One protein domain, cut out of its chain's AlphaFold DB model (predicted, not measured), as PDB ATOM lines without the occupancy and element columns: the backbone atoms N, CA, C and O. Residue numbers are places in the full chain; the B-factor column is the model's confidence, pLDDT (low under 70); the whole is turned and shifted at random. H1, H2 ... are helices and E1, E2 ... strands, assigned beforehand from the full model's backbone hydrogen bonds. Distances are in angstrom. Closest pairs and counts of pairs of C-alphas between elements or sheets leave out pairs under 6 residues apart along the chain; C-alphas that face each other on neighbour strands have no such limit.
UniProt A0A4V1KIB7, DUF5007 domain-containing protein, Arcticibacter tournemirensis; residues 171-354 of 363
ATOM      1  N   GLU A 171     -46.617 -33.070  60.823       94.00
ATOM      2  CA  GLU A 171     -47.122 -34.319  61.375       94.00
ATOM      3  C   GLU A 171     -47.533 -35.253  60.246       94.00
ATOM      4  O   GLU A 171     -48.282 -34.870  59.351       94.00
ATOM      5  N   VAL A 172     -47.080 -36.498  60.316       96.62
ATOM      6  CA  VAL A 172     -47.550 -37.598  59.474       96.62
ATOM      7  C   VAL A 172     -48.536 -38.402  60.303       96.62
ATOM      8  O   VAL A 172     -48.139 -38.910  61.346       96.62
ATOM      9  N   LEU A 173     -49.803 -38.493  59.894       96.31
ATOM     10  CA  LEU A 173     -50.869 -39.164  60.654       96.31
ATOM     11  C   LEU A 173     -51.288 -40.502  60.043       96.31
ATOM     12  O   LEU A 173     -51.624 -41.415  60.777       96.31
ATOM     13  N   TRP A 174     -51.303 -40.616  58.718       97.50
ATOM     14  CA  TRP A 174     -51.617 -41.860  58.011       97.50
ATOM     15  C   TRP A 174     -50.840 -41.866  56.704       97.50
ATOM     16  O   TRP A 174     -50.823 -40.845  56.011       97.50
ATOM     17  N   VAL A 175     -50.232 -42.994  56.345       98.06
ATOM     18  CA  VAL A 175     -49.639 -43.207  55.017       98.06
ATOM     19  C   VAL A 175     -50.041 -44.569  54.466       98.06
ATOM     20  O   VAL A 175     -49.993 -45.559  55.178       98.06
ATOM     21  N   THR A 176     -50.419 -44.625  53.196       97.81
ATOM     22  CA  THR A 176     -50.540 -45.863  52.434       97.81
ATOM     23  C   THR A 176     -49.792 -45.709  51.121       97.81
ATOM     24  O   THR A 176     -50.168 -44.879  50.286       97.81
ATOM     25  N   THR A 177     -48.792 -46.547  50.905       97.69
ATOM     26  CA  THR A 177     -48.057 -46.640  49.641       97.69
ATOM     27  C   THR A 177     -48.555 -47.863  48.889       97.69
ATOM     28  O   THR A 177     -48.665 -48.941  49.470       97.69
ATOM     29  N   ALA A 178     -48.902 -47.715  47.610       97.88
ATOM     30  CA  ALA A 178     -49.442 -48.826  46.836       97.88
ATOM     31  C   ALA A 178     -48.969 -48.868  45.383       97.88
ATOM     32  O   ALA A 178     -48.787 -47.829  44.743       97.88
ATOM     33  N   ILE A 179     -48.870 -50.093  44.861       98.12
ATOM     34  CA  ILE A 179     -48.732 -50.403  43.434       98.12
ATOM     35  C   ILE A 179     -50.000 -51.132  42.999       98.12
ATOM     36  O   ILE A 179     -50.395 -52.148  43.583       98.12
ATOM     37  N   LEU A 180     -50.652 -50.605  41.967       97.62
ATOM     38  CA  LEU A 180     -51.864 -51.181  41.410       97.62
ATOM     39  C   LEU A 180     -51.601 -51.689  40.006       97.62
ATOM     40  O   LEU A 180     -51.031 -50.972  39.186       97.62
ATOM     41  N   LEU A 181     -52.086 -52.890  39.720       97.69
ATOM     42  CA  LEU A 181     -52.128 -53.420  38.364       97.69
ATOM     43  C   LEU A 181     -53.439 -53.006  37.700       97.69
ATOM     44  O   LEU A 181     -54.459 -52.834  38.369       97.69
ATOM     45  N   VAL A 182     -53.404 -52.857  36.383       97.19
ATOM     46  CA  VAL A 182     -54.508 -52.444  35.523       97.19
ATOM     47  C   VAL A 182     -54.617 -53.438  34.377       97.19
ATOM     48  O   VAL A 182     -53.620 -53.745  33.715       97.19
ATOM     49  N   ASN A 183     -55.822 -53.941  34.141       95.81
ATOM     50  CA  ASN A 183     -56.075 -54.835  33.024       95.81
ATOM     51  C   ASN A 183     -56.503 -54.100  31.746       95.81
ATOM     52  O   ASN A 183     -56.722 -52.888  31.729       95.81
ATOM     53  N   ASN A 184     -56.687 -54.868  30.674       92.38
ATOM     54  CA  ASN A 184     -57.121 -54.357  29.371       92.38
ATOM     55  C   ASN A 184     -58.498 -53.671  29.378       92.38
ATOM     56  O   ASN A 184     -58.762 -52.853  28.500       92.38
ATOM     57  N   SER A 185     -59.365 -53.963  30.355       93.75
ATOM     58  CA  SER A 185     -60.663 -53.293  30.518       93.75
ATOM     59  C   SER A 185     -60.603 -52.068  31.440       93.75
ATOM     60  O   SER A 185     -61.640 -51.482  31.739       93.75
ATOM     61  N   GLY A 186     -59.417 -51.692  31.935       92.81
ATOM     62  CA  GLY A 186     -59.225 -50.578  32.868       92.81
ATOM     63  C   GLY A 186     -59.579 -50.887  34.328       92.81
ATOM     64  O   GLY A 186     -59.525 -49.988  35.166       92.81
ATOM     65  N   ALA A 187     -59.917 -52.136  34.661       95.06
ATOM     66  CA  ALA A 187     -60.101 -52.559  36.045       95.06
ATOM     67  C   ALA A 187     -58.751 -52.581  36.768       95.06
ATOM     68  O   ALA A 187     -57.716 -52.865  36.166       95.06
ATOM     69  N   THR A 188     -58.766 -52.288  38.070       96.00
ATOM     70  CA  THR A 188     -57.546 -52.149  38.875       96.00
ATOM     71  C   THR A 188     -57.558 -53.095  40.067       96.00
ATOM     72  O   THR A 188     -58.623 -53.381  40.612       96.00
ATOM     73  N   THR A 189     -56.386 -53.576  40.483       96.12
ATOM     74  CA  THR A 189     -56.229 -54.371  41.708       96.12
ATOM     75  C   THR A 189     -55.004 -53.921  42.495       96.12
ATOM     76  O   THR A 189     -53.964 -53.608  41.915       96.12
ATOM     77  N   PHE A 190     -55.130 -53.871  43.821       95.00
ATOM     78  CA  PHE A 190     -54.047 -53.511  44.728       95.00
ATOM     79  C   PHE A 190     -53.124 -54.705  44.950       95.00
ATOM     80  O   PHE A 190     -53.548 -55.712  45.516       95.00
ATOM     81  N   THR A 191     -51.865 -54.566  44.540       94.44
ATOM     82  CA  THR A 191     -50.815 -55.537  44.868       94.44
ATOM     83  C   THR A 191     -50.093 -55.065  46.117       94.44
ATOM     84  O   THR A 191     -50.654 -55.210  47.200       94.44
ATOM     85  N   LEU A 192     -48.937 -54.405  45.988       96.94
ATOM     86  CA  LEU A 192     -48.284 -53.737  47.112       96.94
ATOM     87  C   LEU A 192     -49.265 -52.777  47.784       96.94
ATOM     88  O   LEU A 192     -49.850 -51.916  47.117       96.94
ATOM     89  N   TYR A 193     -49.428 -52.934  49.091       97.12
ATOM     90  CA  TYR A 193     -50.258 -52.080  49.925       97.12
ATOM     91  C   TYR A 193     -49.614 -51.990  51.306       97.12
ATOM     92  O   TYR A 193     -49.885 -52.798  52.189       97.12
ATOM     93  N   ASP A 194     -48.718 -51.025  51.465       96.69
ATOM     94  CA  ASP A 194     -48.036 -50.761  52.725       96.69
ATOM     95  C   ASP A 194     -48.767 -49.647  53.472       96.69
ATOM     96  O   ASP A 194     -48.829 -48.521  52.979       96.69
ATOM     97  N   ASP A 195     -49.360 -49.975  54.621       96.56
ATOM     98  CA  ASP A 195     -50.204 -49.076  55.408       96.56
ATOM     99  C   ASP A 195     -49.561 -48.781  56.767       96.56
ATOM    100  O   ASP A 195     -49.252 -49.690  57.536       96.56
ATOM    101  N   ILE A 196     -49.372 -47.495  57.051       97.62
ATOM    102  CA  ILE A 196     -48.863 -46.953  58.310       97.62
ATOM    103  C   ILE A 196     -50.001 -46.129  58.933       97.62
ATOM    104  O   ILE A 196     -50.160 -44.946  58.595       97.62
ATOM    105  N   PRO A 197     -50.835 -46.743  59.791       96.06
ATOM    106  CA  PRO A 197     -51.936 -46.058  60.456       96.06
ATOM    107  C   PRO A 197     -51.443 -45.130  61.576       96.06
ATOM    108  O   PRO A 197     -50.289 -45.164  62.002       96.06
ATOM    109  N   GLU A 198     -52.348 -44.304  62.101       94.69
ATOM    110  CA  GLU A 198     -52.028 -43.302  63.127       94.69
ATOM    111  C   GLU A 198     -51.469 -43.903  64.422       94.69
ATOM    112  O   GLU A 198     -50.604 -43.303  65.061       94.69
ATOM    113  N   ASN A 199     -51.914 -45.102  64.789       96.06
ATOM    114  CA  ASN A 199     -51.453 -45.808  65.981       96.06
ATOM    115  C   ASN A 199     -50.105 -46.536  65.795       96.06
ATOM    116  O   ASN A 199     -49.549 -46.999  66.790       96.06
ATOM    117  N   ASP A 200     -49.543 -46.603  64.581       96.88
ATOM    118  CA  ASP A 200     -48.205 -47.162  64.348       96.88
ATOM    119  C   ASP A 200     -47.115 -46.110  64.605       96.88
ATOM    120  O   ASP A 200     -46.521 -45.508  63.705       96.88
ATOM    121  N   ILE A 201     -46.880 -45.847  65.890       95.88
ATOM    122  CA  ILE A 201     -45.944 -44.815  66.351       95.88
ATOM    123  C   ILE A 201     -44.505 -45.127  65.907       95.88
ATOM    124  O   ILE A 201     -43.757 -44.206  65.579       95.88
ATOM    125  N   VAL A 202     -44.117 -46.406  65.858       97.44
ATOM    126  CA  VAL A 202     -42.743 -46.826  65.539       97.44
ATOM    127  C   VAL A 202     -42.410 -46.529  64.081       97.44
ATOM    128  O   VAL A 202     -41.396 -45.883  63.806       97.44
ATOM    129  N   ARG A 203     -43.268 -46.936  63.140       97.12
ATOM    130  CA  ARG A 203     -43.031 -46.668  61.714       97.12
ATOM    131  C   ARG A 203     -43.142 -45.185  61.381       97.12
ATOM    132  O   ARG A 203     -42.339 -44.658  60.617       97.12
ATOM    133  N   ARG A 204     -44.059 -44.457  62.026       97.19
ATOM    134  CA  ARG A 204     -44.119 -42.988  61.903       97.19
ATOM    135  C   ARG A 204     -42.837 -42.320  62.405       97.19
ATOM    136  O   ARG A 204     -42.369 -41.367  61.787       97.19
ATOM    137  N   GLN A 205     -42.245 -42.828  63.486       96.56
ATOM    138  CA  GLN A 205     -40.968 -42.323  63.985       96.56
ATOM    139  C   GLN A 205     -39.819 -42.587  63.004       96.56
ATOM    140  O   GLN A 205     -39.008 -41.686  62.807       96.56
ATOM    141  N   ASN A 206     -39.804 -43.719  62.289       97.88
ATOM    142  CA  ASN A 206     -38.825 -43.962  61.220       97.88
ATOM    143  C   ASN A 206     -38.857 -42.883  60.118       97.88
ATOM    144  O   ASN A 206     -37.799 -42.512  59.604       97.88
ATOM    145  N   ILE A 207     -40.044 -42.353  59.783       97.81
ATOM    146  CA  ILE A 207     -40.204 -41.246  58.820       97.81
ATOM    147  C   ILE A 207     -39.593 -39.962  59.382       97.81
ATOM    148  O   ILE A 207     -38.840 -39.285  58.689       97.81
ATOM    149  N   TYR A 208     -39.879 -39.632  60.645       96.12
ATOM    150  CA  TYR A 208     -39.309 -38.441  61.284       96.12
ATOM    151  C   TYR A 208     -37.786 -38.522  61.437       96.12
ATOM    152  O   TYR A 208     -37.104 -37.517  61.248       96.12
ATOM    153  N   ASP A 209     -37.261 -39.708  61.747       96.38
ATOM    154  CA  ASP A 209     -35.823 -39.967  61.862       96.38
ATOM    155  C   ASP A 209     -35.139 -40.053  60.493       96.38
ATOM    156  O   ASP A 209     -33.910 -40.053  60.415       96.38
ATOM    157  N   ARG A 210     -35.928 -40.152  59.412       95.94
ATOM    158  CA  ARG A 210     -35.470 -40.319  58.027       95.94
ATOM    159  C   ARG A 210     -34.451 -41.445  57.880       95.94
ATOM    160  O   ARG A 210     -33.462 -41.336  57.157       95.94
ATOM    161  N   ASN A 211     -34.687 -42.550  58.576       96.50
ATOM    162  CA  ASN A 211     -33.719 -43.642  58.684       96.50
ATOM    163  C   ASN A 211     -33.757 -44.635  57.503       96.50
ATOM    164  O   ASN A 211     -33.082 -45.660  57.540       96.50
ATOM    165  N   GLY A 212     -34.557 -44.345  56.470       94.06
ATOM    166  CA  GLY A 212     -34.636 -45.125  55.233       94.06
ATOM    167  C   GLY A 212     -35.409 -46.443  55.330       94.06
ATOM    168  O   GLY A 212     -35.406 -47.201  54.362       94.06
ATOM    169  N   LYS A 213     -36.065 -46.737  56.461       95.62
ATOM    170  CA  LYS A 213     -36.860 -47.969  56.628       95.62
ATOM    171  C   LYS A 213     -38.225 -47.920  55.946       95.62
ATOM    172  O   LYS A 213     -38.764 -48.968  55.614       95.62
ATOM    173  N   GLU A 214     -38.774 -46.724  55.754       97.44
ATOM    174  CA  GLU A 214     -40.094 -46.527  55.157       97.44
ATOM    175  C   GLU A 214     -39.978 -46.080  53.698       97.44
ATOM    176  O   GLU A 214     -39.025 -45.403  53.312       97.44
ATOM    177  N   PHE A 215     -40.981 -46.414  52.882       97.50
ATOM    178  CA  PHE A 215     -41.047 -45.948  51.490       97.50
ATOM    179  C   PHE A 215     -41.203 -44.432  51.375       97.50
ATOM    180  O   PHE A 215     -40.803 -43.837  50.373       97.50
ATOM    181  N   LEU A 216     -41.808 -43.816  52.387       98.12
ATOM    182  CA  LEU A 216     -42.037 -42.387  52.460       98.12
ATOM    183  C   LEU A 216     -40.926 -41.700  53.264       98.12
ATOM    184  O   LEU A 216     -40.630 -42.088  54.390       98.12
ATOM    185  N   ASP A 217     -40.413 -40.605  52.717       97.75
ATOM    186  CA  ASP A 217     -39.556 -39.634  53.388       97.75
ATOM    187  C   ASP A 217     -40.238 -38.256  53.354       97.75
ATOM    188  O   ASP A 217     -40.721 -37.815  52.303       97.75
ATOM    189  N   VAL A 218     -40.304 -37.581  54.505       98.31
ATOM    190  CA  VAL A 218     -40.882 -36.237  54.637       98.31
ATOM    191  C   VAL A 218     -39.948 -35.377  55.464       98.31
ATOM    192  O   VAL A 218     -39.548 -35.765  56.559       98.31
ATOM    193  N   TYR A 219     -39.596 -34.200  54.953       97.56
ATOM    194  CA  TYR A 219     -38.664 -33.315  55.646       97.56
ATOM    195  C   TYR A 219     -38.782 -31.864  55.204       97.56
ATOM    196  O   TYR A 219     -39.228 -31.561  54.099       97.56
ATOM    197  N   LYS A 220     -38.351 -30.959  56.086       97.19
ATOM    198  CA  LYS A 220     -38.196 -29.531  55.804       97.19
ATOM    199  C   LYS A 220     -36.807 -29.286  55.211       97.19
ATOM    200  O   LYS A 220     -35.819 -29.746  55.777       97.19
ATOM    201  N   THR A 221     -36.721 -28.572  54.094       97.44
ATOM    202  CA  THR A 221     -35.456 -28.220  53.420       97.44
ATOM    203  C   THR A 221     -35.038 -26.777  53.646       97.44
ATOM    204  O   THR A 221     -33.852 -26.471  53.576       97.44
ATOM    205  N   SER A 222     -35.993 -25.884  53.900       97.25
ATOM    206  CA  SER A 222     -35.735 -24.459  54.097       97.25
ATOM    207  C   SER A 222     -36.802 -23.822  54.984       97.25
ATOM    208  O   SER A 222     -37.933 -24.305  55.052       97.25
ATOM    209  N   ASN A 223     -36.449 -22.717  55.643       93.44
ATOM    210  CA  ASN A 223     -37.404 -21.845  56.334       93.44
ATOM    211  C   ASN A 223     -38.107 -20.859  55.387       93.44
ATOM    212  O   ASN A 223     -39.035 -20.190  55.821       93.44
ATOM    213  N   GLU A 224     -37.699 -20.796  54.117       94.81
ATOM    214  CA  GLU A 224     -38.418 -20.051  53.083       94.81
ATOM    215  C   GLU A 224     -39.527 -20.905  52.451       94.81
ATOM    216  O   GLU A 224     -39.295 -22.098  52.248       94.81
ATOM    217  N   PRO A 225     -40.697 -20.340  52.096       94.00
ATOM    218  CA  PRO A 225     -41.061 -18.936  52.277       94.00
ATOM    219  C   PRO A 225     -41.306 -18.591  53.751       94.00
ATOM    220  O   PRO A 225     -41.762 -19.429  54.528       94.00
ATOM    221  N   SER A 226     -41.058 -17.335  54.120       89.50
ATOM    222  CA  SER A 226     -41.331 -16.816  55.469       89.50
ATOM    223  C   SER A 226     -42.805 -16.908  55.894       89.50
ATOM    224  O   SER A 226     -43.092 -16.921  57.093       89.50
ATOM    225  N   ALA A 227     -43.731 -17.022  54.933       90.19
ATOM    226  CA  ALA A 227     -45.163 -17.220  55.139       90.19
ATOM    227  C   ALA A 227     -45.710 -18.347  54.249       90.19
ATOM    228  O   ALA A 227     -45.545 -18.325  53.028       90.19
ATOM    229  N   GLY A 228     -46.418 -19.296  54.863       93.31
ATOM    230  CA  GLY A 228     -46.998 -20.438  54.170       93.31
ATOM    231  C   GLY A 228     -45.998 -21.555  53.888       93.31
ATOM    232  O   GLY A 228     -44.879 -21.578  54.397       93.31
ATOM    233  N   VAL A 229     -46.424 -22.509  53.070       96.75
ATOM    234  CA  VAL A 229     -45.642 -23.692  52.724       96.75
ATOM    235  C   VAL A 229     -45.386 -23.769  51.232       96.75
ATOM    236  O   VAL A 229     -46.229 -23.414  50.405       96.75
ATOM    237  N   LYS A 230     -44.231 -24.332  50.899       98.06
ATOM    238  CA  LYS A 230     -43.918 -24.836  49.570       98.06
ATOM    239  C   LYS A 230     -43.568 -26.310  49.690       98.06
ATOM    240  O   LYS A 230     -42.706 -26.669  50.482       98.06
ATOM    241  N   VAL A 231     -44.231 -27.175  48.935       98.50
ATOM    242  CA  VAL A 231     -44.062 -28.627  49.065       98.50
ATOM    243  C   VAL A 231     -43.698 -29.229  47.719       98.50
ATOM    244  O   VAL A 231     -44.428 -29.077  46.741       98.50
ATOM    245  N   LEU A 232     -42.563 -29.920  47.672       98.75
ATOM    246  CA  LEU A 232     -42.165 -30.752  46.547       98.75
ATOM    247  C   LEU A 232     -42.669 -32.173  46.771       98.75
ATOM    248  O   LEU A 232     -42.233 -32.855  47.696       98.75
ATOM    249  N   ILE A 233     -43.561 -32.630  45.904       98.69
ATOM    250  CA  ILE A 233     -44.061 -34.001  45.892       98.69
ATOM    251  C   ILE A 233     -43.272 -34.779  44.841       98.69
ATOM    252  O   ILE A 233     -43.302 -34.436  43.657       98.69
ATOM    253  N   GLN A 234     -42.577 -35.831  45.269       98.38
ATOM    254  CA  GLN A 234     -41.750 -36.681  44.418       98.38
ATOM    255  C   GLN A 234     -42.202 -38.127  44.542       98.38
ATOM    256  O   GLN A 234     -42.223 -38.694  45.636       98.38
ATOM    257  N   TYR A 235     -42.480 -38.753  43.410       98.62
ATOM    258  CA  TYR A 235     -42.484 -40.201  43.319       98.62
ATOM    259  C   TYR A 235     -41.192 -40.649  42.678       98.62
ATOM    260  O   TYR A 235     -40.797 -40.104  41.647       98.62
ATOM    261  N   LYS A 236     -40.550 -41.643  43.284       98.50
ATOM    262  CA  LYS A 236     -39.275 -42.182  42.835       98.50
ATOM    263  C   LYS A 236     -39.372 -43.671  42.570       98.50
ATOM    264  O   LYS A 236     -40.043 -44.380  43.323       98.50
ATOM    265  N   ASP A 237     -38.696 -44.116  41.524       98.19
ATOM    266  CA  ASP A 237     -38.485 -45.532  41.260       98.19
ATOM    267  C   ASP A 237     -37.492 -46.144  42.262       98.19
ATOM    268  O   ASP A 237     -37.029 -45.464  43.191       98.19
ATOM    269  N   SER A 238     -37.190 -47.435  42.124       96.69
ATOM    270  CA  SER A 238     -36.362 -48.143  43.101       96.69
ATOM    271  C   SER A 238     -34.911 -47.629  43.148       96.69
ATOM    272  O   SER A 238     -34.291 -47.629  44.217       96.69
ATOM    273  N   GLU A 239     -34.426 -47.059  42.043       96.25
ATOM    274  CA  GLU A 239     -33.113 -46.426  41.876       96.25
ATOM    275  C   GLU A 239     -33.100 -44.935  42.251       96.25
ATOM    276  O   GLU A 239     -32.038 -44.311  42.313       96.25
ATOM    277  N   GLY A 240     -34.260 -44.342  42.534       96.62
ATOM    278  CA  GLY A 240     -34.388 -42.944  42.936       96.62
ATOM    279  C   GLY A 240     -34.682 -41.958  41.803       96.62
ATOM    280  O   GLY A 240     -34.697 -40.750  42.065       96.62
ATOM    281  N   ARG A 241     -34.939 -42.425  40.577       97.75
ATOM    282  CA  ARG A 241     -35.357 -41.583  39.447       97.75
ATOM    283  C   ARG A 241     -36.793 -41.131  39.637       97.75
ATOM    284  O   ARG A 241     -37.638 -41.884  40.105       97.75
ATOM    285  N   VAL A 242     -37.077 -39.887  39.272       98.12
ATOM    286  CA  VAL A 242     -38.380 -39.266  39.517       98.12
ATOM    287  C   VAL A 242     -39.360 -39.600  38.389       98.12
ATOM    288  O   VAL A 242     -39.044 -39.407  37.217       98.12
ATOM    289  N   PHE A 243     -40.565 -40.064  38.738       98.38
ATOM    290  CA  PHE A 243     -41.673 -40.222  37.784       98.38
ATOM    291  C   PHE A 243     -42.126 -38.860  37.248       98.38
ATOM    292  O   PHE A 243     -42.187 -37.906  38.027       98.38
ATOM    293  N   ASP A 244     -42.531 -38.774  35.973       97.94
ATOM    294  CA  ASP A 244     -42.982 -37.508  35.371       97.94
ATOM    295  C   ASP A 244     -44.155 -36.911  36.160       97.94
ATOM    296  O   ASP A 244     -45.271 -37.436  36.202       97.94
ATOM    297  N   SER A 245     -43.895 -35.772  36.796       97.94
ATOM    298  CA  SER A 245     -44.853 -35.132  37.682       97.94
ATOM    299  C   SER A 245     -46.042 -34.522  36.940       97.94
ATOM    300  O   SER A 245     -47.061 -34.210  37.565       97.94
ATOM    301  N   LYS A 246     -45.954 -34.364  35.612       97.69
ATOM    302  CA  LYS A 246     -47.096 -33.978  34.769       97.69
ATOM    303  C   LYS A 246     -48.212 -35.014  34.817       97.69
ATOM    304  O   LYS A 246     -49.374 -34.642  34.697       97.69
ATOM    305  N   GLU A 247     -47.870 -36.276  35.056       97.44
ATOM    306  CA  GLU A 247     -48.832 -37.373  35.147       97.44
ATOM    307  C   GLU A 247     -49.411 -37.548  36.559       97.44
ATOM    308  O   GLU A 247     -50.274 -38.400  36.778       97.44
ATOM    309  N   TYR A 248     -48.963 -36.748  37.537       97.94
ATOM    310  CA  TYR A 248     -49.516 -36.808  38.887       97.94
ATOM    311  C   TYR A 248     -50.930 -36.229  38.902       97.94
ATOM    312  O   TYR A 248     -51.182 -35.129  38.395       97.94
ATOM    313  N   GLN A 249     -51.846 -36.949  39.534       96.94
ATOM    314  CA  GLN A 249     -53.259 -36.594  39.589       96.94
ATOM    315  C   GLN A 249     -53.914 -37.102  40.873       96.94
ATOM    316  O   GLN A 249     -53.404 -38.009  41.535       96.94
ATOM    317  N   THR A 250     -55.079 -36.554  41.198       96.94
ATOM    318  CA  THR A 250     -55.959 -37.137  42.212       96.94
ATOM    319  C   THR A 250     -56.444 -38.512  41.733       96.94
ATOM    320  O   THR A 250     -56.779 -38.692  40.561       96.94
ATOM    321  N   TYR A 251     -56.403 -39.512  42.618       94.00
ATOM    322  CA  TYR A 251     -56.540 -40.939  42.283       94.00
ATOM    323  C   TYR A 251     -57.801 -41.282  41.484       94.00
ATOM    324  O   TYR A 251     -57.709 -41.972  40.468       94.00
ATOM    325  N   SER A 252     -58.966 -40.822  41.942       91.81
ATOM    326  CA  SER A 252     -60.251 -41.114  41.308       91.81
ATOM    327  C   SER A 252     -61.274 -40.009  41.547       91.81
ATOM    328  O   SER A 252     -61.141 -39.195  42.462       91.81
ATOM    329  N   SER A 253     -62.351 -40.027  40.760       91.12
ATOM    330  CA  SER A 253     -63.518 -39.180  41.020       91.12
ATOM    331  C   SER A 253     -64.028 -39.374  42.454       91.12
ATOM    332  O   SER A 253     -63.995 -40.488  42.983       91.12
ATOM    333  N   GLY A 254     -64.455 -38.283  43.093       92.44
ATOM    334  CA  GLY A 254     -64.922 -38.269  44.482       92.44
ATOM    335  C   GLY A 254     -63.819 -38.311  45.546       92.44
ATOM    336  O   GLY A 254     -64.136 -38.228  46.729       92.44
ATOM    337  N   THR A 255     -62.545 -38.414  45.153       95.44
ATOM    338  CA  THR A 255     -61.406 -38.250  46.072       95.44
ATOM    339  C   THR A 255     -60.800 -36.859  45.944       95.44
ATOM    340  O   THR A 255     -61.033 -36.161  44.960       95.44
ATOM    341  N   GLU A 256     -60.036 -36.463  46.956       96.31
ATOM    342  CA  GLU A 256     -59.325 -35.189  47.008       96.31
ATOM    343  C   GLU A 256     -57.846 -35.447  47.309       96.31
ATOM    344  O   GLU A 256     -57.475 -36.483  47.871       96.31
ATOM    345  N   SER A 257     -56.983 -34.506  46.953       97.38
ATOM    346  CA  SER A 257     -55.554 -34.601  47.206       97.38
ATOM    347  C   SER A 257     -54.923 -33.257  47.544       97.38
ATOM    348  O   SER A 257     -55.539 -32.195  47.461       97.38
ATOM    349  N   TYR A 258     -53.643 -33.299  47.894       97.38
ATOM    350  CA  TYR A 258     -52.825 -32.104  48.063       97.38
ATOM    351  C   TYR A 258     -52.780 -31.219  46.813       97.38
ATOM    352  O   TYR A 258     -52.608 -30.014  46.949       97.38
ATOM    353  N   LEU A 259     -52.954 -31.787  45.613       95.94
ATOM    354  CA  LEU A 259     -53.005 -31.003  44.376       95.94
ATOM    355  C   LEU A 259     -54.279 -30.154  44.300       95.94
ATOM    356  O   LEU A 259     -54.239 -29.081  43.712       95.94
ATOM    357  N   ASP A 260     -55.376 -30.622  44.905       95.31
ATOM    358  CA  ASP A 260     -56.655 -29.909  44.930       95.31
ATOM    359  C   ASP A 260     -56.672 -28.814  46.006       95.31
ATOM    360  O   ASP A 260     -57.326 -27.796  45.831       95.31
ATOM    361  N   TYR A 261     -55.963 -29.013  47.124       95.25
ATOM    362  CA  TYR A 261     -55.912 -28.086  48.272       95.25
ATOM    363  C   TYR A 261     -54.722 -27.126  48.249       95.25
ATOM    364  O   TYR A 261     -54.456 -26.431  49.234       95.25
ATOM    365  N   ALA A 262     -53.965 -27.121  47.162       94.31
ATOM    366  CA  ALA A 262     -52.868 -26.198  46.971       94.31
ATOM    367  C   ALA A 262     -53.147 -25.243  45.820       94.31
ATOM    368  O   ALA A 262     -54.086 -25.403  45.044       94.31
ATOM    369  N   VAL A 263     -52.279 -24.252  45.702       94.06
ATOM    370  CA  VAL A 263     -52.256 -23.314  44.590       94.06
ATOM    371  C   VAL A 263     -50.882 -23.350  43.926       94.06
ATOM    372  O   VAL A 263     -49.931 -23.945  44.441       94.06
ATOM    373  N   ASN A 264     -50.782 -22.731  42.749       93.00
ATOM    374  CA  ASN A 264     -49.522 -22.567  42.022       93.00
ATOM    375  C   ASN A 264     -48.770 -23.889  41.749       93.00
ATOM    376  O   ASN A 264     -47.545 -23.967  41.870       93.00
ATOM    377  N   ARG A 265     -49.499 -24.957  41.388       95.44
ATOM    378  CA  ARG A 265     -48.875 -26.237  41.032       95.44
ATOM    379  C   ARG A 265     -47.909 -26.042  39.861       95.44
ATOM    380  O   ARG A 265     -48.317 -25.613  38.782       95.44
ATOM    381  N   LYS A 266     -46.657 -26.473  40.028       97.19
ATOM    382  CA  LYS A 266     -45.642 -26.485  38.969       97.19
ATOM    383  C   LYS A 266     -44.990 -27.857  38.852       97.19
ATOM    384  O   LYS A 266     -44.341 -28.334  39.776       97.19
ATOM    385  N   ASN A 267     -45.131 -28.475  37.685       97.75
ATOM    386  CA  ASN A 267     -44.499 -29.753  37.375       97.75
ATOM    387  C   ASN A 267     -43.077 -29.532  36.843       97.75
ATOM    388  O   ASN A 267     -42.874 -28.713  35.946       97.75
ATOM    389  N   THR A 268     -42.100 -30.243  37.402       97.75
ATOM    390  CA  THR A 268     -40.670 -30.123  37.071       97.75
ATOM    391  C   THR A 268     -40.021 -31.505  37.002       97.75
ATOM    392  O   THR A 268     -40.626 -32.488  37.417       97.75
ATOM    393  N   GLY A 269     -38.773 -31.587  36.528       96.31
ATOM    394  CA  GLY A 269     -38.013 -32.847  36.545       96.31
ATOM    395  C   GLY A 269     -37.732 -33.385  37.955       96.31
ATOM    396  O   GLY A 269     -37.461 -34.568  38.115       96.31
ATOM    397  N   GLU A 270     -37.830 -32.539  38.981       97.31
ATOM    398  CA  GLU A 270     -37.665 -32.945  40.379       97.31
ATOM    399  C   GLU A 270     -38.958 -33.488  40.999       97.31
ATOM    400  O   GLU A 270     -38.899 -34.135  42.040       97.31
ATOM    401  N   GLY A 271     -40.123 -33.228  40.401       98.06
ATOM    402  CA  GLY A 271     -41.429 -33.547  40.975       98.06
ATOM    403  C   GLY A 271     -42.446 -32.414  40.810       98.06
ATOM    404  O   GLY A 271     -42.215 -31.428  40.098       98.06
ATOM    405  N   ALA A 272     -43.591 -32.564  41.480       98.44
ATOM    406  CA  ALA A 272     -44.664 -31.577  41.487       98.44
ATOM    407  C   ALA A 272     -44.502 -30.637  42.683       98.44
ATOM    408  O   ALA A 272     -44.666 -31.043  43.832       98.44
ATOM    409  N   TRP A 273     -44.213 -29.372  42.405       98.25
ATOM    410  CA  TRP A 273     -44.272 -28.311  43.398       98.25
ATOM    411  C   TRP A 273     -45.711 -27.866  43.603       98.25
ATOM    412  O   TRP A 273     -46.444 -27.676  42.630       98.25
ATOM    413  N   VAL A 274     -46.082 -27.656  44.858       97.44
ATOM    414  CA  VAL A 274     -47.328 -27.016  45.268       97.44
ATOM    415  C   VAL A 274     -47.047 -25.983  46.354       97.44
ATOM    416  O   VAL A 274     -46.081 -26.118  47.108       97.44
ATOM    417  N   GLU A 275     -47.870 -24.944  46.432       96.75
ATOM    418  CA  GLU A 275     -47.695 -23.852  47.391       96.75
ATOM    419  C   GLU A 275     -49.012 -23.535  48.096       96.75
ATOM    420  O   GLU A 275     -50.102 -23.754  47.561       96.75
ATOM    421  N   PHE A 276     -48.912 -23.003  49.312       97.19
ATOM    422  CA  PHE A 276     -50.062 -22.478  50.034       97.19
ATOM    423  C   PHE A 276     -49.641 -21.359  50.996       97.19
ATOM    424  O   PHE A 276     -48.674 -21.539  51.730       97.19
ATOM    425  N   PRO A 277     -50.332 -20.207  51.035       95.06
ATOM    426  CA  PRO A 277     -49.793 -18.976  51.629       95.06
ATOM    427  C   PRO A 277     -49.988 -18.844  53.152       95.06
ATOM    428  O   PRO A 277     -49.785 -17.765  53.715       95.06
ATOM    429  N   ILE A 278     -50.431 -19.902  53.833       93.19
ATOM    430  CA  ILE A 278     -50.694 -19.891  55.275       93.19
ATOM    431  C   ILE A 278     -50.557 -21.294  55.865       93.19
ATOM    432  O   ILE A 278     -50.859 -22.290  55.213       93.19
ATOM    433  N   THR A 279     -50.107 -21.369  57.110       91.00
ATOM    434  CA  THR A 279     -50.084 -22.599  57.902       91.00
ATOM    435  C   THR A 279     -51.186 -22.574  58.960       91.00
ATOM    436  O   THR A 279     -51.536 -21.495  59.435       91.00
ATOM    437  N   PRO A 280     -51.704 -23.737  59.385       91.12
ATOM    438  CA  PRO A 280     -51.337 -25.069  58.915       91.12
ATOM    439  C   PRO A 280     -51.885 -25.387  57.515       91.12
ATOM    440  O   PRO A 280     -52.967 -24.934  57.148       91.12
ATOM    441  N   TRP A 281     -51.148 -26.196  56.748       94.19
ATOM    442  CA  TRP A 281     -51.583 -26.722  55.446       94.19
ATOM    443  C   TRP A 281     -51.538 -28.260  55.443       94.19
ATOM    444  O   TRP A 281     -50.598 -28.820  56.007       94.19
ATOM    445  N   PRO A 282     -52.504 -28.969  54.827       95.38
ATOM    446  CA  PRO A 282     -53.717 -28.471  54.172       95.38
ATOM    447  C   PRO A 282     -54.673 -27.763  55.140       95.38
ATOM    448  O   PRO A 282     -54.732 -28.094  56.322       95.38
ATOM    449  N   ALA A 283     -55.438 -26.790  54.629       92.12
ATOM    450  CA  ALA A 283     -56.425 -26.056  55.430       92.12
ATOM    451  C   ALA A 283     -57.494 -26.995  56.029       92.12
ATOM    452  O   ALA A 283     -57.946 -26.802  57.157       92.12
ATOM    453  N   LYS A 284     -57.852 -28.055  55.291       93.31
ATOM    454  CA  LYS A 284     -58.641 -29.189  55.781       93.31
ATOM    455  C   LYS A 284     -57.716 -30.180  56.498       93.31
ATOM    456  O   LYS A 284     -57.052 -30.985  55.854       93.31
ATOM    457  N   GLN A 285     -57.647 -30.105  57.828       88.31
ATOM    458  CA  GLN A 285     -56.681 -30.874  58.633       88.31
ATOM    459  C   GLN A 285     -56.935 -32.391  58.644       88.31
ATOM    460  O   GLN A 285     -56.014 -33.174  58.867       88.31
ATOM    461  N   ASP A 286     -58.165 -32.819  58.371       92.06
ATOM    462  CA  ASP A 286     -58.549 -34.223  58.219       92.06
ATOM    463  C   ASP A 286     -58.422 -34.727  56.770       92.06
ATOM    464  O   ASP A 286     -58.816 -35.859  56.483       92.06
ATOM    465  N   LEU A 287     -57.850 -33.929  55.853       96.31
ATOM    466  CA  LEU A 287     -57.662 -34.309  54.454       96.31
ATOM    467  C   LEU A 287     -56.818 -35.582  54.343       96.31
ATOM    468  O   LEU A 287     -55.598 -35.576  54.521       96.31
ATOM    469  N   LEU A 288     -57.482 -36.667  53.959       97.19
ATOM    470  CA  LEU A 288     -56.835 -37.862  53.452       97.19
ATOM    471  C   LEU A 288     -56.593 -37.660  51.956       97.19
ATOM    472  O   LEU A 288     -57.513 -37.772  51.153       97.19
ATOM    473  N   SER A 289     -55.366 -37.304  51.601       98.06
ATOM    474  CA  SER A 289     -54.942 -37.031  50.231       98.06
ATOM    475  C   SER A 289     -54.792 -38.327  49.443       98.06
ATOM    476  O   SER A 289     -54.161 -39.260  49.936       98.06
ATOM    477  N   TYR A 290     -55.335 -38.386  48.227       98.06
ATOM    478  CA  TYR A 290     -55.227 -39.534  47.322       98.06
ATOM    479  C   TYR A 290     -54.467 -39.150  46.053       98.06
ATOM    480  O   TYR A 290     -55.065 -38.743  45.056       98.06
ATOM    481  N   LEU A 291     -53.148 -39.309  46.063       98.00
ATOM    482  CA  LEU A 291     -52.297 -38.972  44.928       98.00
ATOM    483  C   LEU A 291     -51.930 -40.214  44.123       98.00
ATOM    484  O   LEU A 291     -51.489 -41.227  44.664       98.00
ATOM    485  N   LYS A 292     -52.040 -40.109  42.804       97.25
ATOM    486  CA  LYS A 292     -51.724 -41.155  41.829       97.25
ATOM    487  C   LYS A 292     -50.656 -40.658  40.858       97.25
ATOM    488  O   LYS A 292     -50.688 -39.499  40.455       97.25
ATOM    489  N   GLY A 293     -49.729 -41.539  40.492       97.69
ATOM    490  CA  GLY A 293     -48.779 -41.297  39.407       97.69
ATOM    491  C   GLY A 293     -49.324 -41.676  38.026       97.69
ATOM    492  O   GLY A 293     -50.487 -42.073  37.858       97.69
ATOM    493  N   GLY A 294     -48.438 -41.600  37.039       96.38
ATOM    494  CA  GLY A 294     -48.680 -42.074  35.684       96.38
ATOM    495  C   GLY A 294     -49.093 -43.535  35.597       96.38
ATOM    496  O   GLY A 294     -48.726 -44.352  36.442       96.38
ATOM    497  N   THR A 295     -49.873 -43.863  34.566       97.06
ATOM    498  CA  THR A 295     -50.178 -45.255  34.226       97.06
ATOM    499  C   THR A 295     -49.147 -45.753  33.221       97.06
ATOM    500  O   THR A 295     -49.058 -45.214  32.122       97.06
ATOM    501  N   MET A 296     -48.409 -46.801  33.575       96.94
ATOM    502  CA  MET A 296     -47.259 -47.292  32.818       96.94
ATOM    503  C   MET A 296     -47.416 -48.747  32.380       96.94
ATOM    504  O   MET A 296     -48.289 -49.472  32.854       96.94
ATOM    505  N   ASP A 297     -46.562 -49.148  31.445       94.62
ATOM    506  CA  ASP A 297     -46.446 -50.506  30.916       94.62
ATOM    507  C   ASP A 297     -45.583 -51.405  31.825       94.62
ATOM    508  O   ASP A 297     -44.779 -50.916  32.620       94.62
ATOM    509  N   TYR A 298     -45.728 -52.728  31.712       93.88
ATOM    510  CA  TYR A 298     -44.976 -53.698  32.527       93.88
ATOM    511  C   TYR A 298     -43.475 -53.718  32.248       93.88
ATOM    512  O   TYR A 298     -42.717 -54.191  33.087       93.88
ATOM    513  N   SER A 299     -43.022 -53.141  31.136       94.12
ATOM    514  CA  SER A 299     -41.595 -52.987  30.828       94.12
ATOM    515  C   SER A 299     -40.799 -52.176  31.855       94.12
ATOM    516  O   SER A 299     -39.577 -52.170  31.777       94.12
ATOM    517  N   VAL A 300     -41.460 -51.498  32.796       96.56
ATOM    518  CA  VAL A 300     -40.833 -50.732  33.890       96.56
ATOM    519  C   VAL A 300     -41.234 -51.240  35.288       96.56
ATOM    520  O   VAL A 300     -41.044 -50.531  36.278       96.56
ATOM    521  N   LEU A 301     -41.818 -52.442  35.380       97.44
ATOM    522  CA  LEU A 301     -42.221 -53.088  36.633       97.44
ATOM    523  C   LEU A 301     -41.639 -54.504  36.716       97.44
ATOM    524  O   LEU A 301     -42.033 -55.382  35.945       97.44
ATOM    525  N   ASP A 302     -40.790 -54.755  37.710       96.81
ATOM    526  CA  ASP A 302     -40.294 -56.093  38.037       96.81
ATOM    527  C   ASP A 302     -41.401 -56.919  38.703       96.81
ATOM    528  O   ASP A 302     -41.489 -57.092  39.922       96.81
ATOM    529  N   THR A 303     -42.302 -57.423  37.863       94.81
ATOM    530  CA  THR A 303     -43.425 -58.261  38.288       94.81
ATOM    531  C   THR A 303     -42.974 -59.581  38.908       94.81
ATOM    532  O   THR A 303     -43.701 -60.122  39.742       94.81
ATOM    533  N   ALA A 304     -41.791 -60.091  38.549       94.69
ATOM    534  CA  ALA A 304     -41.269 -61.341  39.082       94.69
ATOM    535  C   ALA A 304     -40.862 -61.172  40.550       94.69
ATOM    536  O   ALA A 304     -41.360 -61.913  41.407       94.69
ATOM    537  N   SER A 305     -40.036 -60.165  40.857       96.12
ATOM    538  CA  SER A 305     -39.647 -59.860  42.239       96.12
ATOM    539  C   SER A 305     -40.831 -59.356  43.053       96.12
ATOM    540  O   SER A 305     -41.021 -59.821  44.176       96.12
ATOM    541  N   LEU A 306     -41.687 -58.495  42.484       95.75
ATOM    542  CA  LEU A 306     -42.911 -58.040  43.149       95.75
ATOM    543  C   LEU A 306     -43.782 -59.230  43.573       95.75
ATOM    544  O   LEU A 306     -44.217 -59.301  44.722       95.75
ATOM    545  N   HIS A 307     -44.033 -60.182  42.671       95.31
ATOM    546  CA  HIS A 307     -44.851 -61.351  42.979       95.31
ATOM    547  C   HIS A 307     -44.187 -62.255  44.028       95.31
ATOM    548  O   HIS A 307     -44.830 -62.632  45.011       95.31
ATOM    549  N   ARG A 308     -42.899 -62.578  43.856       96.44
ATOM    550  CA  ARG A 308     -42.144 -63.422  44.794       96.44
ATOM    551  C   ARG A 308     -42.117 -62.808  46.194       96.44
ATOM    552  O   ARG A 308     -42.551 -63.441  47.156       96.44
ATOM    553  N   GLU A 309     -41.663 -61.567  46.316       96.25
ATOM    554  CA  GLU A 309     -41.381 -60.954  47.616       96.25
ATOM    555  C   GLU A 309     -42.656 -60.623  48.402       96.25
ATOM    556  O   GLU A 309     -42.686 -60.780  49.624       96.25
ATOM    557  N   LEU A 310     -43.748 -60.228  47.736       95.00
ATOM    558  CA  LEU A 310     -45.013 -59.933  48.426       95.00
ATOM    559  C   LEU A 310     -45.806 -61.197  48.751       95.00
ATOM    560  O   LEU A 310     -46.341 -61.331  49.852       95.00
ATOM    561  N   TYR A 311     -45.925 -62.124  47.798       94.31
ATOM    562  CA  TYR A 311     -46.881 -63.225  47.919       94.31
ATOM    563  C   TYR A 311     -46.254 -64.507  48.453       94.31
ATOM    564  O   TYR A 311     -46.967 -65.257  49.125       94.31
ATOM    565  N   GLN A 312     -44.959 -64.735  48.224       95.06
ATOM    566  CA  GLN A 312     -44.246 -65.923  48.702       95.06
ATOM    567  C   GLN A 312     -43.444 -65.612  49.968       95.06
ATOM    568  O   GLN A 312     -43.617 -66.293  50.975       95.06
ATOM    569  N   GLU A 313     -42.635 -64.549  49.950       96.38
ATOM    570  CA  GLU A 313     -41.731 -64.208  51.065       96.38
ATOM    571  C   GLU A 313     -42.378 -63.315  52.134       96.38
ATOM    572  O   GLU A 313     -41.846 -63.188  53.233       96.38
ATOM    573  N   LYS A 314     -43.537 -62.709  51.832       93.56
ATOM    574  CA  LYS A 314     -44.282 -61.809  52.736       93.56
ATOM    575  C   LYS A 314     -43.446 -60.627  53.246       93.56
ATOM    576  O   LYS A 314     -43.656 -60.147  54.359       93.56
ATOM    577  N   LYS A 315     -42.521 -60.134  52.421       92.56
ATOM    578  CA  LYS A 315     -41.637 -59.008  52.755       92.56
ATOM    579  C   LYS A 315     -42.404 -57.702  52.971       92.56
ATOM    580  O   LYS A 315     -42.023 -56.899  53.815       92.56
ATOM    581  N   TYR A 316     -43.486 -57.502  52.218       89.69
ATOM    582  CA  TYR A 316     -44.379 -56.352  52.342       89.69
ATOM    583  C   TYR A 316     -45.840 -56.792  52.329       89.69
ATOM    584  O   TYR A 316     -46.182 -57.854  51.801       89.69
ATOM    585  N   ALA A 317     -46.707 -55.948  52.885       90.00
ATOM    586  CA  ALA A 317     -48.142 -56.166  52.858       90.00
ATOM    587  C   ALA A 317     -48.720 -55.997  51.438       90.00
ATOM    588  O   ALA A 317     -48.261 -55.182  50.629       90.00
ATOM    589  N   TYR A 318     -49.755 -56.784  51.152       91.62
ATOM    590  CA  TYR A 318     -50.579 -56.682  49.953       91.62
ATOM    591  C   TYR A 318     -52.056 -56.707  50.343       91.62
ATOM    592  O   TYR A 318     -52.412 -57.253  51.389       91.62
ATOM    593  N   LEU A 319     -52.917 -56.132  49.502       92.94
ATOM    594  CA  LEU A 319     -54.355 -56.071  49.790       92.94
ATOM    595  C   LEU A 319     -55.142 -57.176  49.079       92.94
ATOM    596  O   LEU A 319     -55.983 -57.822  49.700       92.94
ATOM    597  N   ASN A 320     -54.854 -57.420  47.798       95.25
ATOM    598  CA  ASN A 320     -55.559 -58.419  46.999       95.25
ATOM    599  C   ASN A 320     -54.617 -59.545  46.548       95.25
ATOM    600  O   ASN A 320     -53.415 -59.312  46.385       95.25
ATOM    601  N   PRO A 321     -55.145 -60.757  46.287       93.00
ATOM    602  CA  PRO A 321     -54.398 -61.810  45.607       93.00
ATOM    603  C   PRO A 321     -53.798 -61.325  44.283       93.00
ATOM    604  O   PRO A 321     -54.357 -60.444  43.623       93.00
ATOM    605  N   TRP A 322     -52.682 -61.934  43.875       94.56
ATOM    606  CA  TRP A 322     -52.122 -61.688  42.550       94.56
ATOM    607  C   TRP A 322     -53.154 -62.066  41.475       94.56
ATOM    608  O   TRP A 322     -53.754 -63.143  41.572       94.56
ATOM    609  N   PRO A 323     -53.409 -61.202  40.475       94.12
ATOM    610  CA  PRO A 323     -54.406 -61.492  39.455       94.12
ATOM    611  C   PRO A 323     -54.007 -62.718  38.628       94.12
ATOM    612  O   PRO A 323     -52.829 -62.942  38.341       94.12
ATOM    613  N   THR A 324     -54.996 -63.506  38.205       93.50
ATOM    614  CA  THR A 324     -54.739 -64.622  37.290       93.50
ATOM    615  C   THR A 324     -54.301 -64.099  35.921       93.50
ATOM    616  O   THR A 324     -54.520 -62.934  35.574       93.50
ATOM    617  N   ARG A 325     -53.703 -64.968  35.102       90.75
ATOM    618  CA  ARG A 325     -53.266 -64.599  33.749       90.75
ATOM    619  C   ARG A 325     -54.434 -64.107  32.887       90.75
ATOM    620  O   ARG A 325     -54.270 -63.171  32.108       90.75
ATOM    621  N   GLU A 326     -55.609 -64.704  33.057       93.94
ATOM    622  CA  GLU A 326     -56.843 -64.379  32.333       93.94
ATOM    623  C   GLU A 326     -57.387 -62.996  32.700       93.94
ATOM    624  O   GLU A 326     -58.060 -62.372  31.881       93.94
ATOM    625  N   TRP A 327     -57.062 -62.480  33.894       95.06
ATOM    626  CA  TRP A 327     -57.432 -61.118  34.281       95.06
ATOM    627  C   TRP A 327     -56.807 -60.070  33.351       95.06
ATOM    628  O   TRP A 327     -57.348 -58.974  33.234       95.06
ATOM    629  N   GLY A 328     -55.717 -60.417  32.649       93.12
ATOM    630  CA  GLY A 328     -55.188 -59.634  31.531       93.12
ATOM    631  C   GLY A 328     -54.516 -58.337  31.967       93.12
ATOM    632  O   GLY A 328     -54.741 -57.290  31.359       93.12
ATOM    633  N   ALA A 329     -53.742 -58.404  33.049       94.62
ATOM    634  CA  ALA A 329     -52.972 -57.295  33.592       94.62
ATOM    635  C   ALA A 329     -51.883 -56.858  32.589       94.62
ATOM    636  O   ALA A 329     -51.056 -57.675  32.189       94.62
ATOM    637  N   THR A 330     -51.899 -55.596  32.159       91.81
ATOM    638  CA  THR A 330     -50.964 -55.077  31.135       91.81
ATOM    639  C   THR A 330     -50.348 -53.735  31.496       91.81
ATOM    640  O   THR A 330     -49.334 -53.342  30.923       91.81
ATOM    641  N   LYS A 331     -50.947 -53.016  32.445       97.19
ATOM    642  CA  LYS A 331     -50.485 -51.706  32.898       97.19
ATOM    643  C   LYS A 331     -50.507 -51.627  34.411       97.19
ATOM    644  O   LYS A 331     -51.066 -52.492  35.082       97.19
ATOM    645  N   TRP A 332     -49.907 -50.592  34.967       97.94
ATOM    646  CA  TRP A 332     -49.868 -50.370  36.406       97.94
ATOM    647  C   TRP A 332     -49.734 -48.886  36.723       97.94
ATOM    648  O   TRP A 332     -49.460 -48.075  35.841       97.94
ATOM    649  N   TYR A 333     -49.946 -48.524  37.979       98.19
ATOM    650  CA  TYR A 333     -49.597 -47.204  38.489       98.19
ATOM    651  C   TYR A 333     -49.348 -47.248  39.992       98.19
ATOM    652  O   TYR A 333     -49.700 -48.201  40.689       98.19
ATOM    653  N   ILE A 334     -48.772 -46.161  40.488       98.31
ATOM    654  CA  ILE A 334     -48.464 -45.948  41.900       98.31
ATOM    655  C   ILE A 334     -49.453 -45.009  42.561       98.31
ATOM    656  O   ILE A 334     -50.022 -44.114  41.922       98.31
ATOM    657  N   ARG A 335     -49.628 -45.196  43.865       97.44
ATOM    658  CA  ARG A 335     -50.470 -44.342  44.693       97.44
ATOM    659  C   ARG A 335     -49.816 -44.076  46.042       97.44
ATOM    660  O   ARG A 335     -49.389 -45.012  46.713       97.44
ATOM    661  N   LEU A 336     -49.852 -42.816  46.460       98.44
ATOM    662  CA  LEU A 336     -49.663 -42.397  47.841       98.44
ATOM    663  C   LEU A 336     -51.008 -41.899  48.364       98.44
ATOM    664  O   LEU A 336     -51.580 -40.943  47.836       98.44
ATOM    665  N   ARG A 337     -51.520 -42.550  49.402       97.75
ATOM    666  CA  ARG A 337     -52.626 -42.024  50.198       97.75
ATOM    667  C   ARG A 337     -52.059 -41.536  51.519       97.75
ATOM    668  O   ARG A 337     -51.395 -42.311  52.192       97.75
ATOM    669  N   SER A 338     -52.298 -40.293  51.912       98.19
ATOM    670  CA  SER A 338     -51.704 -39.791  53.151       98.19
ATOM    671  C   SER A 338     -52.501 -38.693  53.829       98.19
ATOM    672  O   SER A 338     -53.141 -37.873  53.176       98.19
ATOM    673  N   ARG A 339     -52.407 -38.641  55.156       97.88
ATOM    674  CA  ARG A 339     -52.859 -37.517  55.977       97.88
ATOM    675  C   ARG A 339     -51.642 -36.928  56.676       97.88
ATOM    676  O   ARG A 339     -51.006 -37.599  57.489       97.88
ATOM    677  N   MET A 340     -51.311 -35.694  56.318       96.94
ATOM    678  CA  MET A 340     -50.163 -34.957  56.838       96.94
ATOM    679  C   MET A 340     -50.575 -33.512  57.077       96.94
ATOM    680  O   MET A 340     -51.409 -32.997  56.334       96.94
ATOM    681  N   ILE A 341     -49.985 -32.877  58.086       95.12
ATOM    682  CA  ILE A 341     -50.232 -31.476  58.434       95.12
ATOM    683  C   ILE A 341     -48.884 -30.776  58.563       95.12
ATOM    684  O   ILE A 341     -48.052 -31.185  59.364       95.12
ATOM    685  N   PHE A 342     -48.678 -29.705  57.812       94.94
ATOM    686  CA  PHE A 342     -47.516 -28.829  57.898       94.94
ATOM    687  C   PHE A 342     -47.881 -27.638  58.777       94.94
ATOM    688  O   PHE A 342     -48.822 -26.907  58.466       94.94
ATOM    689  N   ARG A 343     -47.185 -27.480  59.904       90.50
ATOM    690  CA  ARG A 343     -47.518 -26.496  60.948       90.50
ATOM    691  C   ARG A 343     -46.661 -25.243  60.887       90.50
ATOM    692  O   ARG A 343     -47.049 -24.218  61.432       90.50
ATOM    693  N   GLU A 344     -45.511 -25.326  60.234       90.06
ATOM    694  CA  GLU A 344     -44.575 -24.216  60.130       90.06
ATOM    695  C   GLU A 344     -44.415 -23.742  58.695       90.06
ATOM    696  O   GLU A 344     -44.575 -24.505  57.743       90.06
ATOM    697  N   ASN A 345     -44.057 -22.467  58.560       92.38
ATOM    698  CA  ASN A 345     -43.698 -21.914  57.269       92.38
ATOM    699  C   ASN A 345     -42.396 -22.547  56.771       92.38
ATOM    700  O   ASN A 345     -41.510 -22.881  57.575       92.38
ATOM    701  N   GLY A 346     -42.275 -22.688  55.457       96.06
ATOM    702  CA  GLY A 346     -41.044 -23.140  54.827       96.06
ATOM    703  C   GLY A 346     -41.249 -24.072  53.642       96.06
ATOM    704  O   GLY A 346     -42.361 -24.287  53.153       96.06
ATOM    705  N   THR A 347     -40.137 -24.643  53.186       98.56
ATOM    706  CA  THR A 347     -40.109 -25.580  52.068       98.56
ATOM    707  C   THR A 347     -39.961 -26.998  52.590       98.56
ATOM    708  O   THR A 347     -39.105 -27.274  53.433       98.56
ATOM    709  N   TYR A 348     -40.782 -27.896  52.063       98.69
ATOM    710  CA  TYR A 348     -40.866 -29.294  52.449       98.69
ATOM    711  C   TYR A 348     -40.764 -30.206  51.234       98.69
ATOM    712  O   TYR A 348     -41.075 -29.820  50.107       98.69
ATOM    713  N   VAL A 349     -40.371 -31.446  51.487       98.69
ATOM    714  CA  VAL A 349     -40.367 -32.528  50.508       98.69
ATOM    715  C   VAL A 349     -41.243 -33.654  51.039       98.69
ATOM    716  O   VAL A 349     -41.104 -34.048  52.193       98.69
ATOM    717  N   ILE A 350     -42.124 -34.169  50.185       98.69
ATOM    718  CA  ILE A 350     -42.808 -35.453  50.333       98.69
ATOM    719  C   ILE A 350     -42.241 -36.349  49.232       98.69
ATOM    720  O   ILE A 350     -42.565 -36.169  48.059       98.69
ATOM    721  N   SER A 351     -41.380 -37.297  49.584       98.38
ATOM    722  CA  SER A 351     -40.728 -38.197  48.632       98.38
ATOM    723  C   SER A 351     -41.138 -39.635  48.920       98.38
ATOM    724  O   SER A 351     -40.826 -40.158  49.981       98.38
ATOM    725  N   CYS A 352     -41.791 -40.300  47.971       98.38
ATOM    726  CA  CYS A 352     -42.170 -41.706  48.095       98.38
ATOM    727  C   CYS A 352     -41.402 -42.555  47.079       98.38
ATOM    728  O   CYS A 352     -41.483 -42.298  45.876       98.38
ATOM    729  N   ARG A 353     -40.662 -43.556  47.559       97.81
ATOM    730  CA  ARG A 353     -39.943 -44.532  46.735       97.81
ATOM    731  C   ARG A 353     -40.790 -45.786  46.551       97.81
ATOM    732  O   ARG A 353     -41.216 -46.386  47.532       97.81
ATOM    733  N   PHE A 354     -40.998 -46.200  45.308       97.69
ATOM    734  CA  PHE A 354     -41.779 -47.387  44.977       97.69
ATOM    735  C   PHE A 354     -40.842 -48.540  44.598       97.69
ATOM    736  O   PHE A 354     -40.129 -48.439  43.597       97.69
TER     737      PHE A 354
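What this domain is: This is residues 171 to 354 of the 363 residues of the protein "DUF5007 domain-containing protein" of Arcticibacter tournemirensis (UniProt A0A4V1KIB7). Two twisted sheets, one of five strands and one of four, are partly face to face as a sandwich, and the four-strand sheet, with its long strands E1 and E8, runs on past the other along the longest axis. H2 and the link of residues 313 to 328 lie at that far end, while the short H1 sits at an edge of the sandwich near E1, E2 and E3. The printed part has 184 residues with nine named strands and two named helices, in the order E1 E2 H1 E3 E4 E5 E6 E7 H2 E8 E9; the class is mostly strand. The whole is compact, with a radius of gyration of the C-alphas of 16.6 A, yet elongated, spanning 54 by 33 by 30 A.

Where its parts are: The larger sheet holds E3, residues 216 to 222, E9, residues 346 to 353, E4, residues 229 to 236, E6, residues 271 to 276, and E5, residues 263 to 268. The other holds E2, residues 188 to 196, E1, residues 171 to 183 and 36.1 A long, E8, residues 329 to 342 and 37.8 A long, and E7, residues 289 to 297 and 25.0 A long. H1 is residues 201 to 208 and H2 residues 303 to 312. C-alpha 171 is at (-47.122, -34.319, 61.375) and C-alpha 353 at (-39.943, -44.532, 46.735).

How they stand to each other: The larger sheet runs E3 E9 E4 E6 E5 and is mixed. E9 and E4 are parallel, with N 232 and O 348 2.9 A apart, within hydrogen-bond range; its other neighbour pairs are antiparallel, for instance E3 and E9, with N 217 and O 351 at 2.8 A. E5 and E6 form a hairpin, with N 273 and O 266 at 2.8 A. The second sheet, E2 E1 E8 E7, is all antiparallel: N 176 and O 337 of E1 and E8 are 2.7 A apart. E1 and E2 form a hairpin, and E2 bends by 64 degrees at residue 192. In the sandwich, two sheets face to face, the parts that face each other are 11.9 A centre to centre, and the strands of the one sheet are at 36 degrees to those of the other. H1 is on the second sheet, over none of its strands, at a height of 6.4 A, and only grazes the larger one; the closest C-alphas of H1 and E3 are those of Ile 207 and Asp 217, 5.7 A apart. H2 only grazes the second sheet; its closest C-alphas to E2 are Leu 310 and Leu 192, 7.1 A apart. In both helices every O i to N i+4 pair is within hydrogen-bond range.

The domain as a whole: The C-alphas farthest apart, those of Ser 226 and Glu 326, are 55.1 A apart. The printed part has no cut. The links E4 to E5, E6 to E7 and H2 to E8 are long; in the first, residues 249 to 250 pair antiparallel with residues 291 to 292 of E7. The mean pLDDT of the printed part is 95.9, and no printed residue is under 70.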